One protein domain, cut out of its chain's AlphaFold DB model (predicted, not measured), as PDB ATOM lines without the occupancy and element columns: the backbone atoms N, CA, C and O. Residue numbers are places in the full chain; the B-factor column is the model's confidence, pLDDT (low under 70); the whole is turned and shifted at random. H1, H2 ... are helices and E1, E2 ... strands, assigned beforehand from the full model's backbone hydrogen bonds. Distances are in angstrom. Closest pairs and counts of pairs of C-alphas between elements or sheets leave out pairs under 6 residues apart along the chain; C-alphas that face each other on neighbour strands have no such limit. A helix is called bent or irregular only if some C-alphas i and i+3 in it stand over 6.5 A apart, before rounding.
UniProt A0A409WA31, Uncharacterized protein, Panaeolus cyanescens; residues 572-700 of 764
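AT A GLANCE: This is residues 572 to 700 of the 764 residues of an uncharacterized protein of Panaeolus cyanescens (UniProt A0A409WA31). A strongly twisted sheet of four strands, E1, E2, E3 and E6, makes a wall, and two arms reach from it with open space between them, in the manner of a loose C. One arm is the helix pair H1 and H2, set at a corner to each other; the other is the long bent ribbon of E4 and E5, with the short H3 and a loop at its far end. The printed part has 129 residues with three named helices and six named strands, in the order E1, H1, H2, E2, E3, E4, H3, E5, E6, and its class is mixed, helices and strands; the neighbour strands are antiparallel. It is loose, with a radius of gyration of the C-alphas of 17.5 A and spans of 51 by 34 by 33 A.

IN THESE COORDINATES: E1, residues 576 to 589, begins at C-alpha 576 (40.284, 35.239, 26.265), runs 24.3 A and bends by 99 degrees at residue 579. H1 is residues 592 to 606, 20.6 A, and H2 is residues 610 to 616. E2, residues 622 to 631, 25.3 A, bends by 63 degrees at residue 627. E3 is residues 644 to 646. E4, residues 662 to 670, 23.9 A, bends by 52 degrees at residue 666. H3, residues 671 to 674, is irregular, with C-alphas 671 and 674 7.5 A apart. E5, residues 682 to 690, 23.7 A, bends by 53 degrees at residue 686. E6, residues 694 to 696, ends at C-alpha 696 (39.645, 45.738, 32.376).

HOW THE PARTS SIT: E1 lies on one side of E2, with N 586 and O 625 2.8 A apart. On the other side of E2 are E6, with N 626 and O 694 at 2.8 A, and E3, with N 629 and O 645 at 2.9 A. E2 and E3 form a hairpin. H1, with residues 599 to 603 alone, touches H2, about perpendicular at 87 degrees; their closest C-alphas, of Ala 603 and Ile 610, are 5.4 A apart. The three helices are not on the branched sheet. E4 and E5 are antiparallel neighbours, with N 669 and O 683 2.8 A apart. H1 and E4 are apart. In H1 and H2 every O i to N i+4 pair is within hydrogen-bond range; H3 is too short for such a pair, and its one O i to N i+3 pair is not within range.

THE WHOLE: The C-alphas farthest apart, of Asp 637 and Arg 677, are 53.9 A apart. The printed part has no cut. The links E2 to E3 and E3 to E4 are long. No printed residue is under 70 in pLDDT.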
ATOM      1  N   THR A 572      32.281  37.970  27.672       91.19
ATOM      2  CA  THR A 572      33.534  37.362  27.204       91.19
ATOM      3  C   THR A 572      34.525  38.470  26.844       91.19
ATOM      4  O   THR A 572      34.129  39.564  26.427       91.19
ATOM      5  N   VAL A 573      35.816  38.224  27.062       88.56
ATOM      6  CA  VAL A 573      36.879  39.184  26.733       88.56
ATOM      7  C   VAL A 573      37.507  38.776  25.403       88.56
ATOM      8  O   VAL A 573      37.843  37.612  25.203       88.56
ATOM      9  N   GLU A 574      37.661  39.729  24.483       89.25
ATOM     10  CA  GLU A 574      38.340  39.497  23.203       89.25
ATOM     11  C   GLU A 574      39.776  39.000  23.468       89.25
ATOM     12  O   GLU A 574      40.499  39.575  24.282       89.25
ATOM     13  N   GLY A 575      40.158  37.877  22.853       88.94
ATOM     14  CA  GLY A 575      41.434  37.191  23.111       88.94
ATOM     15  C   GLY A 575      41.451  36.216  24.301       88.94
ATOM     16  O   GLY A 575      42.415  35.470  24.436       88.94
ATOM     17  N   TYR A 576      40.396  36.156  25.121       88.69
ATOM     18  CA  TYR A 576      40.284  35.239  26.265       88.69
ATOM     19  C   TYR A 576      38.932  34.498  26.253       88.69
ATOM     20  O   TYR A 576      38.077  34.761  27.102       88.69
ATOM     21  N   PRO A 577      38.708  33.570  25.299       89.44
ATOM     22  CA  PRO A 577      37.432  32.861  25.167       89.44
ATOM     23  C   PRO A 577      37.093  32.027  26.412       89.44
ATOM     24  O   PRO A 577      35.938  31.989  26.817       89.44
ATOM     25  N   HIS A 578      38.107  31.463  27.077       90.44
ATOM     26  CA  HIS A 578      37.984  30.671  28.308       90.44
ATOM     27  C   HIS A 578      37.671  31.497  29.571       90.44
ATOM     28  O   HIS A 578      37.774  30.980  30.680       90.44
ATOM     29  N   TYR A 579      37.339  32.790  29.455       93.25
ATOM     30  CA  TYR A 579      37.034  33.636  30.611       93.25
ATOM     31  C   TYR A 579      35.830  34.553  30.372       93.25
ATOM     32  O   TYR A 579      35.788  35.384  29.462       93.25
ATOM     33  N   LYS A 580      34.861  34.452  31.282       94.50
ATOM     34  CA  LYS A 580      33.589  35.177  31.255       94.50
ATOM     35  C   LYS A 580      33.498  36.101  32.467       94.50
ATOM     36  O   LYS A 580      33.441  35.659  33.615       94.50
ATOM     37  N   LEU A 581      33.490  37.409  32.220       95.69
ATOM     38  CA  LEU A 581      33.399  38.428  33.266       95.69
ATOM     39  C   LEU A 581      31.934  38.686  33.621       95.69
ATOM     40  O   LEU A 581      31.173  39.244  32.827       95.69
ATOM     41  N   THR A 582      31.533  38.304  34.829       95.19
ATOM     42  CA  THR A 582      30.147  38.405  35.299       95.19
ATOM     43  C   THR A 582      29.973  39.530  36.325       95.19
ATOM     44  O   THR A 582      30.914  40.200  36.761       95.19
ATOM     45  N   LYS A 583      28.715  39.828  36.670       93.19
ATOM     46  CA  LYS A 583      28.385  40.866  37.660       93.19
ATOM     47  C   LYS A 583      28.891  40.434  39.052       93.19
ATOM     48  O   LYS A 583      28.871  39.245  39.359       93.19
ATOM     49  N   PRO A 584      29.290  41.373  39.931       93.31
ATOM     50  CA  PRO A 584      29.112  42.823  39.835       93.31
ATOM     51  C   PRO A 584      30.163  43.530  38.964       93.31
ATOM     52  O   PRO A 584      31.358  43.292  39.095       93.31
ATOM     53  N   LYS A 585      29.697  44.479  38.141       95.88
ATOM     54  CA  LYS A 585      30.509  45.406  37.337       95.88
ATOM     55  C   LYS A 585      30.402  46.817  37.925       95.88
ATOM     56  O   LYS A 585      29.303  47.248  38.276       95.88
ATOM     57  N   ARG A 586      31.514  47.543  38.036       96.38
ATOM     58  CA  ARG A 586      31.578  48.960  38.444       96.38
ATOM     59  C   ARG A 586      32.564  49.714  37.555       96.38
ATOM     60  O   ARG A 586      33.522  49.125  37.073       96.38
ATOM     61  N   MET A 587      32.353  51.012  37.369       97.31
ATOM     62  CA  MET A 587      33.377  51.911  36.831       97.31
ATOM     63  C   MET A 587      34.087  52.589  38.005       97.31
ATOM     64  O   MET A 587      33.433  52.954  38.985       97.31
ATOM     65  N   LEU A 588      35.412  52.700  37.937       96.31
ATOM     66  CA  LEU A 588      36.240  53.250  39.007       96.31
ATOM     67  C   LEU A 588      37.402  54.063  38.428       96.31
ATOM     68  O   LEU A 588      38.266  53.519  37.741       96.31
ATOM     69  N   THR A 589      37.491  55.341  38.790       97.00
ATOM     70  CA  THR A 589      38.702  56.140  38.574       97.00
ATOM     71  C   THR A 589      39.827  55.574  39.443       97.00
ATOM     72  O   THR A 589      39.724  55.570  40.675       97.00
ATOM     73  N   LEU A 590      40.907  55.069  38.839       96.62
ATOM     74  CA  LEU A 590      41.915  54.321  39.596       96.62
ATOM     75  C   LEU A 590      42.631  55.198  40.653       96.62
ATOM     76  O   LEU A 590      43.221  56.237  40.319       96.62
ATOM     77  N   PRO A 591      42.694  54.764  41.929       96.31
ATOM     78  CA  PRO A 591      43.542  55.387  42.940       96.31
ATOM     79  C   PRO A 591      45.003  55.470  42.482       96.31
ATOM     80  O   PRO A 591      45.528  54.536  41.877       96.31
ATOM     81  N   LEU A 592      45.703  56.560  42.822       96.12
ATOM     82  CA  LEU A 592      47.093  56.789  42.391       96.12
ATOM     83  C   LEU A 592      48.044  55.632  42.764       96.12
ATOM     84  O   LEU A 592      48.988  55.349  42.029       96.12
ATOM     85  N   ALA A 593      47.784  54.945  43.880       94.75
ATOM     86  CA  ALA A 593      48.538  53.763  44.293       94.75
ATOM     87  C   ALA A 593      48.360  52.570  43.333       94.75
ATOM     88  O   ALA A 593      49.340  51.888  43.042       94.75
ATOM     89  N   LEU A 594      47.151  52.339  42.804       95.38
ATOM     90  CA  LEU A 594      46.905  51.301  41.799       95.38
ATOM     91  C   LEU A 594      47.458  51.713  40.432       95.38
ATOM     92  O   LEU A 594      48.149  50.915  39.809       95.38
ATOM     93  N   ARG A 595      47.287  52.976  40.016       96.44
ATOM     94  CA  ARG A 595      47.867  53.489  38.756       96.44
ATOM     95  C   ARG A 595      49.378  53.299  38.683       96.44
ATOM     96  O   ARG A 595      49.887  52.857  37.662       96.44
ATOM     97  N   ARG A 596      50.094  53.548  39.785       96.38
ATOM     98  CA  ARG A 596      51.541  53.280  39.880       96.38
ATOM     99  C   ARG A 596      51.895  51.804  39.685       96.38
ATOM    100  O   ARG A 596      52.908  51.539  39.051       96.38
ATOM    101  N   LYS A 597      51.086  50.867  40.194       95.12
ATOM    102  CA  LYS A 597      51.294  49.423  39.979       95.12
ATOM    103  C   LYS A 597      51.048  49.035  38.522       95.12
ATOM    104  O   LYS A 597      51.891  48.369  37.937       95.12
ATOM    105  N   VAL A 598      49.954  49.513  37.922       95.62
ATOM    106  CA  VAL A 598      49.642  49.255  36.505       95.62
ATOM    107  C   VAL A 598      50.733  49.826  35.590       95.62
ATOM    108  O   VAL A 598      51.229  49.111  34.729       95.62
ATOM    109  N   TRP A 599      51.188  51.067  35.812       96.94
ATOM    110  CA  TRP A 599      52.305  51.644  35.050       96.94
ATOM    111  C   TRP A 599      53.624  50.888  35.242       96.94
ATOM    112  O   TRP A 599      54.383  50.769  34.287       96.94
ATOM    113  N   ALA A 600      53.912  50.381  36.445       95.31
ATOM    114  CA  ALA A 600      55.115  49.587  36.690       95.31
ATOM    115  C   ALA A 600      55.065  48.225  35.971       95.31
ATOM    116  O   ALA A 600      56.063  47.824  35.385       95.31
ATOM    117  N   HIS A 601      53.906  47.561  35.956       93.19
ATOM    118  CA  HIS A 601      53.698  46.311  35.221       93.19
ATOM    119  C   HIS A 601      53.743  46.513  33.694       93.19
ATOM    120  O   HIS A 601      54.433  45.786  32.990       93.19
ATOM    121  N   LEU A 602      53.103  47.568  33.174       94.19
ATOM    122  CA  LEU A 602      53.227  47.961  31.764       94.19
ATOM    123  C   LEU A 602      54.687  48.259  31.379       94.19
ATOM    124  O   LEU A 602      55.116  47.914  30.284       94.19
ATOM    125  N   ALA A 603      55.464  48.876  32.276       94.06
ATOM    126  CA  ALA A 603      56.880  49.157  32.051       94.06
ATOM    127  C   ALA A 603      57.748  47.891  31.981       94.06
ATOM    128  O   ALA A 603      58.650  47.848  31.143       94.06
ATOM    129  N   THR A 604      57.474  46.859  32.790       88.25
ATOM    130  CA  THR A 604      58.206  45.583  32.703       88.25
ATOM    131  C   THR A 604      57.793  44.742  31.503       88.25
ATOM    132  O   THR A 604      58.667  44.212  30.827       88.25
ATOM    133  N   VAL A 605      56.497  44.669  31.182       88.31
ATOM    134  CA  VAL A 605      56.001  43.909  30.019       88.31
ATOM    135  C   VAL A 605      56.450  44.530  28.692       88.31
ATOM    136  O   VAL A 605      56.892  43.819  27.794       88.31
ATOM    137  N   ILE A 606      56.378  45.858  28.560       90.69
ATOM    138  CA  ILE A 606      56.724  46.565  27.313       90.69
ATOM    139  C   ILE A 606      58.235  46.879  27.246       90.69
ATOM    140  O   ILE A 606      58.753  47.150  26.163       90.69
ATOM    141  N   GLU A 607      58.975  46.738  28.353       90.62
ATOM    142  CA  GLU A 607      60.419  47.027  28.497       90.62
ATOM    143  C   GLU A 607      60.764  48.489  28.159       90.62
ATOM    144  O   GLU A 607      61.648  48.801  27.357       90.62
ATOM    145  N   ARG A 608      60.023  49.427  28.761       93.94
ATOM    146  CA  ARG A 608      60.181  50.877  28.553       93.94
ATOM    147  C   ARG A 608      60.212  51.614  29.888       93.94
ATOM    148  O   ARG A 608      59.664  51.145  30.879       93.94
ATOM    149  N   ASP A 609      60.819  52.802  29.910       94.94
ATOM    150  CA  ASP A 609      60.821  53.633  31.118       94.94
ATOM    151  C   ASP A 609      59.394  53.994  31.564       94.94
ATOM    152  O   ASP A 609      58.514  54.309  30.754       94.94
ATOM    153  N   ILE A 610      59.184  54.005  32.881       95.81
ATOM    154  CA  ILE A 610      57.878  54.243  33.496       95.81
ATOM    155  C   ILE A 610      57.310  55.629  33.159       95.81
ATOM    156  O   ILE A 610      56.090  55.796  33.131       95.81
ATOM    157  N   ASN A 611      58.153  56.629  32.865       96.75
ATOM    158  CA  ASN A 611      57.675  57.949  32.451       96.75
ATOM    159  C   ASN A 611      57.157  57.931  31.008       96.75
ATOM    160  O   ASN A 611      56.149  58.579  30.733       96.75
ATOM    161  N   THR A 612      57.779  57.154  30.115       96.00
ATOM    162  CA  THR A 612      57.306  56.948  28.737       96.00
ATOM    163  C   THR A 612      55.960  56.223  28.734       96.00
ATOM    164  O   THR A 612      55.009  56.701  28.120       96.00
ATOM    165  N   ILE A 613      55.838  55.137  29.506       97.12
ATOM    166  CA  ILE A 613      54.572  54.412  29.709       97.12
ATOM    167  C   ILE A 613      53.484  55.330  30.271       97.12
ATOM    168  O   ILE A 613      52.362  55.339  29.777       97.12
ATOM    169  N   ARG A 614      53.809  56.142  31.282       96.81
ATOM    170  CA  ARG A 614      52.859  57.077  31.896       96.81
ATOM    171  C   ARG A 614      52.428  58.211  30.958       96.81
ATOM    172  O   ARG A 614      51.312  58.704  31.100       96.81
ATOM    173  N   ALA A 615      53.297  58.641  30.045       96.25
ATOM    174  CA  ALA A 615      52.973  59.642  29.030       96.25
ATOM    175  C   ALA A 615      52.100  59.063  27.904       96.25
ATOM    176  O   ALA A 615      51.196  59.747  27.434       96.25
ATOM    177  N   ALA A 616      52.344  57.810  27.505       96.44
ATOM    178  CA  ALA A 616      51.546  57.094  26.510       96.44
ATOM    179  C   ALA A 616      50.165  56.673  27.045       96.44
ATOM    180  O   ALA A 616      49.164  56.813  26.347       96.44
ATOM    181  N   TYR A 617      50.104  56.206  28.296       96.75
ATOM    182  CA  TYR A 617      48.894  55.704  28.952       96.75
ATOM    183  C   TYR A 617      48.545  56.526  30.205       96.75
ATOM    184  O   TYR A 617      48.786  56.087  31.340       96.75
ATOM    185  N   PRO A 618      47.962  57.728  30.044       95.50
ATOM    186  CA  PRO A 618      47.424  58.495  31.158       95.50
ATOM    187  C   PRO A 618      46.158  57.809  31.691       95.50
ATOM    188  O   PRO A 618      45.050  58.078  31.238       95.50
ATOM    189  N   LEU A 619      46.321  56.929  32.686       96.19
ATOM    190  CA  LEU A 619      45.244  56.189  33.373       96.19
ATOM    191  C   LEU A 619      44.345  57.092  34.251       96.19
ATOM    192  O   LEU A 619      43.957  56.710  35.350       96.19
ATOM    193  N   ASP A 620      44.075  58.323  33.825       95.88
ATOM    194  CA  ASP A 620      43.206  59.283  34.514       95.88
ATOM    195  C   ASP A 620      41.713  59.095  34.166       95.88
ATOM    196  O   ASP A 620      40.865  59.772  34.746       95.88
ATOM    197  N   TYR A 621      41.388  58.173  33.251       95.19
ATOM    198  CA  TYR A 621      40.023  57.784  32.890       95.19
ATOM    199  C   TYR A 621      39.443  56.715  33.831       95.19
ATOM    200  O   TYR A 621      40.157  56.071  34.606       95.19
ATOM    201  N   ASP A 622      38.124  56.531  33.761       96.62
ATOM    202  CA  ASP A 622      37.425  55.500  34.521       96.62
ATOM    203  C   ASP A 622      37.700  54.113  33.938       96.62
ATOM    204  O   ASP A 622      37.489  53.864  32.753       96.62
ATOM    205  N   VAL A 623      38.142  53.197  34.797       96.69
ATOM    206  CA  VAL A 623      38.457  51.810  34.444       96.69
ATOM    207  C   VAL A 623      37.291  50.908  34.826       96.69
ATOM    208  O   VAL A 623      36.639  51.109  35.856       96.69
ATOM    209  N   THR A 624      37.024  49.890  34.007       97.06
ATOM    210  CA  THR A 624      35.988  48.905  34.317       97.06
ATOM    211  C   THR A 624      36.530  47.877  35.307       97.06
ATOM    212  O   THR A 624      37.554  47.245  35.071       97.06
ATOM    213  N   MET A 625      35.813  47.679  36.409       96.62
ATOM    214  CA  MET A 625      36.145  46.732  37.466       96.62
ATOM    215  C   MET A 625      35.054  45.659  37.579       96.62
ATOM    216  O   MET A 625      33.866  45.986  37.681       96.62
ATOM    217  N   TYR A 626      35.459  44.391  37.593       96.75
ATOM    218  CA  TYR A 626      34.589  43.228  37.770       96.75
ATOM    219  C   TYR A 626      34.905  42.499  39.077       96.75
ATOM    220  O   TYR A 626      36.058  42.418  39.511       96.75
ATOM    221  N   GLY A 627      33.853  41.981  39.710       95.31
ATOM    222  CA  GLY A 627      33.933  41.246  40.970       95.31
ATOM    223  C   GLY A 627      33.836  39.733  40.823       95.31
ATOM    224  O   GLY A 627      33.977  39.041  41.823       95.31
ATOM    225  N   ARG A 628      33.577  39.205  39.626       94.62
ATOM    226  CA  ARG A 628      33.490  37.765  39.385       94.62
ATOM    227  C   ARG A 628      34.023  37.434  37.998       94.62
ATOM    228  O   ARG A 628      33.739  38.146  37.033       94.62
ATOM    229  N   VAL A 629      34.793  36.359  37.934       94.75
ATOM    230  CA  VAL A 629      35.257  35.720  36.704       94.75
ATOM    231  C   VAL A 629      34.800  34.276  36.765       94.75
ATOM    232  O   VAL A 629      34.889  33.650  37.817       94.75
ATOM    233  N   VAL A 630      34.294  33.769  35.653       93.44
ATOM    234  CA  VAL A 630      34.064  32.341  35.451       93.44
ATOM    235  C   VAL A 630      35.100  31.894  34.426       93.44
ATOM    236  O   VAL A 630      35.158  32.478  33.340       93.44
ATOM    237  N   LYS A 631      35.963  30.944  34.795       92.31
ATOM    238  CA  LYS A 631      36.751  30.180  33.825       92.31
ATOM    239  C   LYS A 631      35.750  29.304  33.071       92.31
ATOM    240  O   LYS A 631      34.936  28.654  33.711       92.31
ATOM    241  N   LEU A 632      35.753  29.368  31.747       91.56
ATOM    242  CA  LEU A 632      34.988  28.464  30.900       91.56
ATOM    243  C   LEU A 632      35.935  27.347  30.491       91.56
ATOM    244  O   LEU A 632      36.846  27.568  29.683       91.56
ATOM    245  N   GLU A 633      35.748  26.184  31.096       86.75
ATOM    246  CA  GLU A 633      36.338  24.953  30.598       86.75
ATOM    247  C   GLU A 633      35.430  24.492  29.452       86.75
ATOM    248  O   GLU A 633      34.207  24.597  29.528       86.75
ATOM    249  N   LEU A 634      36.030  24.178  28.303       78.56
ATOM    250  CA  LEU A 634      35.277  23.749  27.126       78.56
ATOM    251  C   LEU A 634      35.136  22.236  27.201       78.56
ATOM    252  O   LEU A 634      35.856  21.517  26.509       78.56
ATOM    253  N   ASP A 635      34.228  21.786  28.058       79.19
ATOM    254  CA  ASP A 635      33.818  20.388  28.096       79.19
ATOM    255  C   ASP A 635      33.179  20.005  26.754       79.19
ATOM    256  O   ASP A 635      32.519  20.825  26.102       79.19
ATOM    257  N   GLU A 636      33.363  18.753  26.326       83.12
ATOM    258  CA  GLU A 636      32.871  18.269  25.025       83.12
ATOM    259  C   GLU A 636      31.342  18.400  24.883       83.12
ATOM    260  O   GLU A 636      30.831  18.607  23.780       83.12
ATOM    261  N   ASP A 637      30.625  18.374  26.011       81.62
ATOM    262  CA  ASP A 637      29.172  18.543  26.109       81.62
ATOM    263  C   ASP A 637      28.692  19.996  25.899       81.62
ATOM    264  O   ASP A 637      27.489  20.255  25.801       81.62
ATOM    265  N   GLY A 638      29.608  20.969  25.812       74.94
ATOM    266  CA  GLY A 638      29.290  22.375  25.538       74.94
ATOM    267  C   GLY A 638      28.562  23.102  26.676       74.94
ATOM    268  O   GLY A 638      27.907  24.122  26.436       74.94
ATOM    269  N   VAL A 639      28.653  22.586  27.903       75.00
ATOM    270  CA  VAL A 639      28.123  23.235  29.105       75.00
ATOM    271  C   VAL A 639      29.180  24.202  29.654       75.00
ATOM    272  O   VAL A 639      30.324  23.824  29.854       75.00
ATOM    273  N   ASP A 640      28.793  25.459  29.912       70.69
ATOM    274  CA  ASP A 640      29.635  26.497  30.544       70.69
ATOM    275  C   ASP A 640      29.865  26.198  32.058       70.69
ATOM    276  O   ASP A 640      29.581  27.043  32.918       70.69
ATOM    277  N   GLU A 641      30.328  24.998  32.415       72.56
ATOM    278  CA  GLU A 641      30.761  24.659  33.775       72.56
ATOM    279  C   GLU A 641      32.249  24.989  33.954       72.56
ATOM    280  O   GLU A 641      33.080  24.787  33.075       72.56
ATOM    281  N   GLY A 642      32.591  25.620  35.078       83.75
ATOM    282  CA  GLY A 642      33.975  25.998  35.338       83.75
ATOM    283  C   GLY A 642      34.161  27.014  36.459       83.75
ATOM    284  O   GLY A 642      33.218  27.616  36.989       83.75
ATOM    285  N   ASP A 643      35.422  27.172  36.852       90.19
ATOM    286  CA  ASP A 643      35.799  27.779  38.123       90.19
ATOM    287  C   ASP A 643      35.343  29.236  38.296       90.19
ATOM    288  O   ASP A 643      35.723  30.157  37.560       90.19
ATOM    289  N   VAL A 644      34.567  29.469  39.358       92.06
ATOM    290  CA  VAL A 644      34.028  30.787  39.713       92.06
ATOM    291  C   VAL A 644      34.948  31.511  40.697       92.06
ATOM    292  O   VAL A 644      34.770  31.451  41.915       92.06
ATOM    293  N   MET A 645      35.874  32.303  40.166       93.56
ATOM    294  CA  MET A 645      36.725  33.196  40.952       93.56
ATOM    295  C   MET A 645      35.968  34.465  41.378       93.56
ATOM    296  O   MET A 645      35.369  35.177  40.563       93.56
ATOM    297  N   ARG A 646      36.020  34.798  42.673       94.31
ATOM    298  CA  ARG A 646      35.335  35.959  43.271       94.31
ATOM    299  C   ARG A 646      36.338  37.020  43.738       94.31
ATOM    300  O   ARG A 646      37.377  36.721  44.307       94.31
ATOM    301  N   GLY A 647      36.005  38.289  43.524       94.88
ATOM    302  CA  GLY A 647      36.767  39.445  43.992       94.88
ATOM    303  C   GLY A 647      36.323  39.888  45.386       94.88
ATOM    304  O   GLY A 647      35.207  40.397  45.551       94.88
ATOM    305  N   ALA A 648      37.210  39.743  46.374       94.50
ATOM    306  CA  ALA A 648      36.946  40.015  47.789       94.50
ATOM    307  C   ALA A 648      36.504  41.460  48.101       94.50
ATOM    308  O   ALA A 648      35.734  41.674  49.034       94.50
ATOM    309  N   ASP A 649      36.945  42.455  47.321       93.75
ATOM    310  CA  ASP A 649      36.589  43.867  47.545       93.75
ATOM    311  C   ASP A 649      35.214  44.231  46.923       93.75
ATOM    312  O   ASP A 649      34.654  45.300  47.195       93.75
ATOM    313  N   MET A 650      34.659  43.376  46.050       91.44
ATOM    314  CA  MET A 650      33.444  43.674  45.277       91.44
ATOM    315  C   MET A 650      32.197  42.920  45.725       91.44
ATOM    316  O   MET A 650      31.114  43.522  45.727       91.44
ATOM    317  N   LEU A 651      32.327  41.643  46.087       88.69
ATOM    318  CA  LEU A 651      31.234  40.871  46.675       88.69
ATOM    319  C   LEU A 651      31.252  41.057  48.191       88.69
ATOM    320  O   LEU A 651      32.300  41.039  48.828       88.69
ATOM    321  N   ARG A 652      30.069  41.202  48.792       85.88
ATOM    322  CA  ARG A 652      29.950  41.001  50.238       85.88
ATOM    323  C   ARG A 652      30.105  39.510  50.496       85.88
ATOM    324  O   ARG A 652      29.449  38.727  49.813       85.88
ATOM    325  N   ARG A 653      30.939  39.137  51.470       78.50
ATOM    326  CA  ARG A 653      31.009  37.756  51.955       78.50
ATOM    327  C   ARG A 653      29.607  37.315  52.375       78.50
ATOM    328  O   ARG A 653      29.017  37.914  53.271       78.50
ATOM    329  N   GLN A 654      29.083  36.314  51.681       80.69
ATOM    330  CA  GLN A 654      27.981  35.501  52.166       80.69
ATOM    331  C   GLN A 654      28.607  34.511  53.148       80.69
ATOM    332  O   GLN A 654      29.603  33.876  52.811       80.69
ATOM    333  N   GLU A 655      28.084  34.450  54.371       78.19
ATOM    334  CA  GLU A 655      28.724  33.747  55.497       78.19
ATOM    335  C   GLU A 655      28.807  32.220  55.298       78.19
ATOM    336  O   GLU A 655      29.545  31.555  56.014       78.19
ATOM    337  N   ASP A 656      28.102  31.700  54.288       72.12
ATOM    338  CA  ASP A 656      27.780  30.284  54.088       72.12
ATOM    339  C   ASP A 656      28.371  29.679  52.791       72.12
ATOM    340  O   ASP A 656      28.084  28.548  52.418       72.12
ATOM    341  N   THR A 657      29.191  30.431  52.043       72.06
ATOM    342  CA  THR A 657      29.806  29.937  50.791       72.06
ATOM    343  C   THR A 657      31.320  29.824  50.915       72.06
ATOM    344  O   THR A 657      31.957  30.788  51.345       72.06
ATOM    345  N   ARG A 658      31.895  28.695  50.460       81.75
ATOM    346  CA  ARG A 658      33.353  28.470  50.347       81.75
ATOM    347  C   ARG A 658      34.044  29.704  49.740       81.75
ATOM    348  O   ARG A 658      33.570  30.253  48.744       81.75
ATOM    349  N   ASP A 659      35.149  30.154  50.343       81.50
ATOM    350  CA  ASP A 659      35.792  31.428  49.986       81.50
ATOM    351  C   ASP A 659      36.632  31.322  48.698       81.50
ATOM    352  O   ASP A 659      37.862  31.342  48.721       81.50
ATOM    353  N   ALA A 660      35.944  31.261  47.553       87.81
ATOM    354  CA  ALA A 660      36.509  31.273  46.199       87.81
ATOM    355  C   ALA A 660      37.155  32.627  45.805       87.81
ATOM    356  O   ALA A 660      37.128  33.038  44.644       87.81
ATOM    357  N   THR A 661      37.693  33.368  46.781       92.25
ATOM    358  CA  THR A 661      38.525  34.557  46.554       92.25
ATOM    359  C   THR A 661      40.017  34.245  46.571       92.25
ATOM    360  O   THR A 661      40.799  35.089  46.147       92.25
ATOM    361  N   TYR A 662      40.447  33.068  47.029       92.94
ATOM    362  CA  TYR A 662      41.853  32.660  46.965       92.94
ATOM    363  C   TYR A 662      42.156  31.974  45.634       92.94
ATOM    364  O   TYR A 662      41.459  31.045  45.241       92.94
ATOM    365  N   ILE A 663      43.206  32.440  44.957       92.56
ATOM    366  CA  ILE A 663      43.677  31.909  43.678       92.56
ATOM    367  C   ILE A 663      45.127  31.432  43.796       92.56
ATOM    368  O   ILE A 663      45.953  32.069  44.461       92.56
ATOM    369  N   ARG A 664      45.421  30.317  43.123       93.62
ATOM    370  CA  ARG A 664      46.774  29.875  42.771       93.62
ATOM    371  C   ARG A 664      47.164  30.557  41.457       93.62
ATOM    372  O   ARG A 664      46.342  30.627  40.547       93.62
ATOM    373  N   TYR A 665      48.381  31.076  41.371       91.44
ATOM    374  CA  TYR A 665      48.932  31.649  40.145       91.44
ATOM    375  C   TYR A 665      50.437  31.430  40.090       91.44
ATOM    376  O   TYR A 665      51.121  31.554  41.107       91.44
ATOM    377  N   ASP A 666      50.953  31.162  38.900       93.62
ATOM    378  CA  ASP A 666      52.380  31.004  38.675       93.62
ATOM    379  C   ASP A 666      52.961  32.303  38.089       93.62
ATOM    380  O   ASP A 666      52.299  33.076  37.389       93.62
ATOM    381  N   CYS A 667      54.185  32.630  38.493       91.62
ATOM    382  CA  CYS A 667      54.861  33.864  38.114       91.62
ATOM    383  C   CYS A 667      56.354  33.600  37.994       91.62
ATOM    384  O   CYS A 667      56.957  33.039  38.914       91.62
ATOM    385  N   GLU A 668      56.965  34.067  36.907       92.12
ATOM    386  CA  GLU A 668      58.418  34.150  36.850       92.12
ATOM    387  C   GLU A 668      58.892  35.139  37.924       92.12
ATOM    388  O   GLU A 668      58.351  36.240  38.068       92.12
ATOM    389  N   VAL A 669      59.893  34.749  38.707       93.25
ATOM    390  CA  VAL A 669      60.521  35.599  39.715       93.25
ATOM    391  C   VAL A 669      62.024  35.560  39.533       93.25
ATOM    392  O   VAL A 669      62.643  34.502  39.626       93.25
ATOM    393  N   ASP A 670      62.610  36.738  39.336       94.69
ATOM    394  CA  ASP A 670      64.058  36.919  39.324       94.69
ATOM    395  C   ASP A 670      64.664  36.588  40.704       94.69
ATOM    396  O   ASP A 670      64.596  37.379  41.655       94.69
ATOM    397  N   ARG A 671      65.291  35.412  40.815       96.56
ATOM    398  CA  ARG A 671      66.088  34.984  41.976       96.56
ATOM    399  C   ARG A 671      67.205  35.972  42.296       96.56
ATOM    400  O   ARG A 671      67.541  36.183  43.468       96.56
ATOM    401  N   ALA A 672      67.789  36.575  41.266       95.31
ATOM    402  CA  ALA A 672      68.914  37.486  41.369       95.31
ATOM    403  C   ALA A 672      68.500  38.938  41.676       95.31
ATOM    404  O   ALA A 672      69.383  39.771  41.876       95.31
ATOM    405  N   ALA A 673      67.208  39.244  41.865       92.25
ATOM    406  CA  ALA A 673      66.705  40.612  42.069       92.25
ATOM    407  C   ALA A 673      67.371  41.373  43.238       92.25
ATOM    408  O   ALA A 673      67.515  42.599  43.219       92.25
ATOM    409  N   ASN A 674      67.822  40.654  44.272       94.88
ATOM    410  CA  ASN A 674      68.573  41.233  45.394       94.88
ATOM    411  C   ASN A 674      70.069  41.466  45.078       94.88
ATOM    412  O   ASN A 674      70.722  42.302  45.712       94.88
ATOM    413  N   ARG A 675      70.622  40.760  44.088       95.38
ATOM    414  CA  ARG A 675      72.031  40.755  43.670       95.38
ATOM    415  C   ARG A 675      72.246  41.621  42.419       95.38
ATOM    416  O   ARG A 675      72.532  41.113  41.345       95.38
ATOM    417  N   ARG A 676      72.239  42.950  42.584       92.00
ATOM    418  CA  ARG A 676      72.359  44.007  41.533       92.00
ATOM    419  C   ARG A 676      73.476  43.902  40.462       92.00
ATOM    420  O   ARG A 676      73.618  44.832  39.671       92.00
ATOM    421  N   ARG A 677      74.349  42.895  40.508       94.69
ATOM    422  CA  ARG A 677      75.434  42.649  39.540       94.69
ATOM    423  C   ARG A 677      75.307  41.316  38.798       94.69
ATOM    424  O   ARG A 677      76.062  41.114  37.855       94.69
ATOM    425  N   HIS A 678      74.417  40.425  39.227       95.38
ATOM    426  CA  HIS A 678      74.068  39.241  38.449       95.38
ATOM    427  C   HIS A 678      73.130  39.639  37.301       95.38
ATOM    428  O   HIS A 678      72.486  40.689  37.360       95.38
ATOM    429  N   GLY A 679      73.086  38.805  36.260       92.75
ATOM    430  CA  GLY A 679      72.001  38.843  35.281       92.75
ATOM    431  C   GLY A 679      70.673  38.409  35.908       92.75
ATOM    432  O   GLY A 679      70.658  37.883  37.021       92.75
ATOM    433  N   GLU A 680      69.580  38.644  35.184       92.19
ATOM    434  CA  GLU A 680      68.231  38.197  35.556       92.19
ATOM    435  C   GLU A 680      68.201  36.651  35.584       92.19
ATOM    436  O   GLU A 680      68.520  36.019  34.578       92.19
ATOM    437  N   ASP A 681      67.846  36.049  36.726       94.50
ATOM    438  CA  ASP A 681      67.711  34.589  36.916       94.50
ATOM    439  C   ASP A 681      66.235  34.267  37.164       94.50
ATOM    440  O   ASP A 681      65.757  34.218  38.301       94.50
ATOM    441  N   MET A 682      65.483  34.172  36.072       92.62
ATOM    442  CA  MET A 682      64.025  34.072  36.076       92.62
ATOM    443  C   MET A 682      63.593  32.633  36.364       92.62
ATOM    444  O   MET A 682      63.873  31.730  35.579       92.62
ATOM    445  N   GLN A 683      62.887  32.415  37.474       94.75
ATOM    446  CA  GLN A 683      62.337  31.104  37.829       94.75
ATOM    447  C   GLN A 683      60.828  31.163  38.019       94.75
ATOM    448  O   GLN A 683      60.344  31.974  38.810       94.75
ATOM    449  N   MET A 684      60.095  30.265  37.363       96.12
ATOM    450  CA  MET A 684      58.673  30.061  37.639       96.12
ATOM    451  C   MET A 684      58.468  29.613  39.086       96.12
ATOM    452  O   MET A 684      59.165  28.732  39.594       96.12
ATOM    453  N   ARG A 685      57.526  30.266  39.769       96.19
ATOM    454  CA  ARG A 685      57.130  29.952  41.142       96.19
ATOM    455  C   ARG A 685      55.629  30.091  41.310       96.19
ATOM    456  O   ARG A 685      55.050  31.100  40.908       96.19
ATOM    457  N   THR A 686      55.045  29.122  42.003       96.06
ATOM    458  CA  THR A 686      53.644  29.149  42.414       96.06
ATOM    459  C   THR A 686      53.437  30.070  43.605       96.06
ATOM    460  O   THR A 686      54.152  30.010  44.609       96.06
ATOM    461  N   PHE A 687      52.408  30.902  43.513       95.25
ATOM    462  CA  PHE A 687      51.951  31.783  44.572       95.25
ATOM    463  C   PHE A 687      50.464  31.578  44.837       95.25
ATOM    464  O   PHE A 687      49.674  31.260  43.950       95.25
ATOM    465  N   PHE A 688      50.075  31.834  46.082       94.81
ATOM    466  CA  PHE A 688      48.684  31.856  46.510       94.81
ATOM    467  C   PHE A 688      48.346  33.263  46.991       94.81
ATOM    468  O   PHE A 688      49.113  33.885  47.732       94.81
ATOM    469  N   GLY A 689      47.207  33.797  46.560       95.00
ATOM    470  CA  GLY A 689      46.805  35.157  46.897       95.00
ATOM    471  C   GLY A 689      45.303  35.363  46.823       95.00
ATOM    472  O   GLY A 689      44.604  34.673  46.090       95.00
ATOM    473  N   GLN A 690      44.802  36.337  47.580       95.31
ATOM    474  CA  GLN A 690      43.392  36.701  47.525       95.31
ATOM    475  C   GLN A 690      43.126  37.662  46.357       95.31
ATOM    476  O   GLN A 690      43.624  38.795  46.342       95.31
ATOM    477  N   LEU A 691      42.308  37.231  45.400       95.25
ATOM    478  CA  LEU A 691      41.770  38.047  44.324       95.25
ATOM    479  C   LEU A 691      40.875  39.144  44.911       95.25
ATOM    480  O   LEU A 691      39.816  38.893  45.487       95.25
ATOM    481  N   LYS A 692      41.296  40.399  44.755       95.12
ATOM    482  CA  LYS A 692      40.546  41.559  45.263       95.12
ATOM    483  C   LYS A 692      39.477  42.036  44.290       95.12
ATOM    484  O   LYS A 692      38.324  42.223  44.668       95.12
ATOM    485  N   CYS A 693      39.877  42.242  43.042       95.12
ATOM    486  CA  CYS A 693      39.039  42.683  41.933       95.12
ATOM    487  C   CYS A 693      39.765  42.405  40.613       95.12
ATOM    488  O   CYS A 693      40.985  42.226  40.604       95.12
ATOM    489  N   VAL A 694      39.023  42.414  39.508       95.56
ATOM    490  CA  VAL A 694      39.571  42.322  38.150       95.56
ATOM    491  C   VAL A 694      39.378  43.657  37.446       95.56
ATOM    492  O   VAL A 694      38.295  44.236  37.502       95.56
ATOM    493  N   LEU A 695      40.436  44.164  36.814       96.69
ATOM    494  CA  LEU A 695      40.448  45.447  36.112       96.69
ATOM    495  C   LEU A 695      40.565  45.200  34.608       96.69
ATOM    496  O   LEU A 695      41.538  44.604  34.162       96.69
ATOM    497  N   VAL A 696      39.598  45.701  33.842       95.50
ATOM    498  CA  VAL A 696      39.645  45.738  32.376       95.50
ATOM    499  C   VAL A 696      39.993  47.161  31.966       95.50
ATOM    500  O   VAL A 696      39.222  48.094  32.212       95.50
ATOM    501  N   ILE A 697      41.193  47.316  31.410       95.88
ATOM    502  CA  ILE A 697      41.775  48.594  31.005       95.88
ATOM    503  C   ILE A 697      41.924  48.573  29.490       95.88
ATOM    504  O   ILE A 697      42.795  47.886  28.965       95.88
ATOM    505  N   ASP A 698      41.112  49.371  28.806       94.25
ATOM    506  CA  ASP A 698      41.262  49.578  27.370       94.25
ATOM    507  C   ASP A 698      42.522  50.423  27.130       94.25
ATOM    508  O   ASP A 698      42.626  51.553  27.623       94.25
ATOM    509  N   LEU A 699      43.501  49.863  26.417       94.00
ATOM    510  CA  LEU A 699      44.753  50.534  26.065       94.00
ATOM    511  C   LEU A 699      44.711  50.925  24.580       94.00
ATOM    512  O   LEU A 699      44.639  50.038  23.726       94.00
ATOM    513  N   PRO A 700      44.743  52.227  24.237       94.06
ATOM    514  CA  PRO A 700      44.791  52.650  22.840       94.06
ATOM    515  C   PRO A 700      46.131  52.254  22.209       94.06
ATOM    516  O   PRO A 700      47.153  52.227  22.891       94.06
TER     517      PRO A 700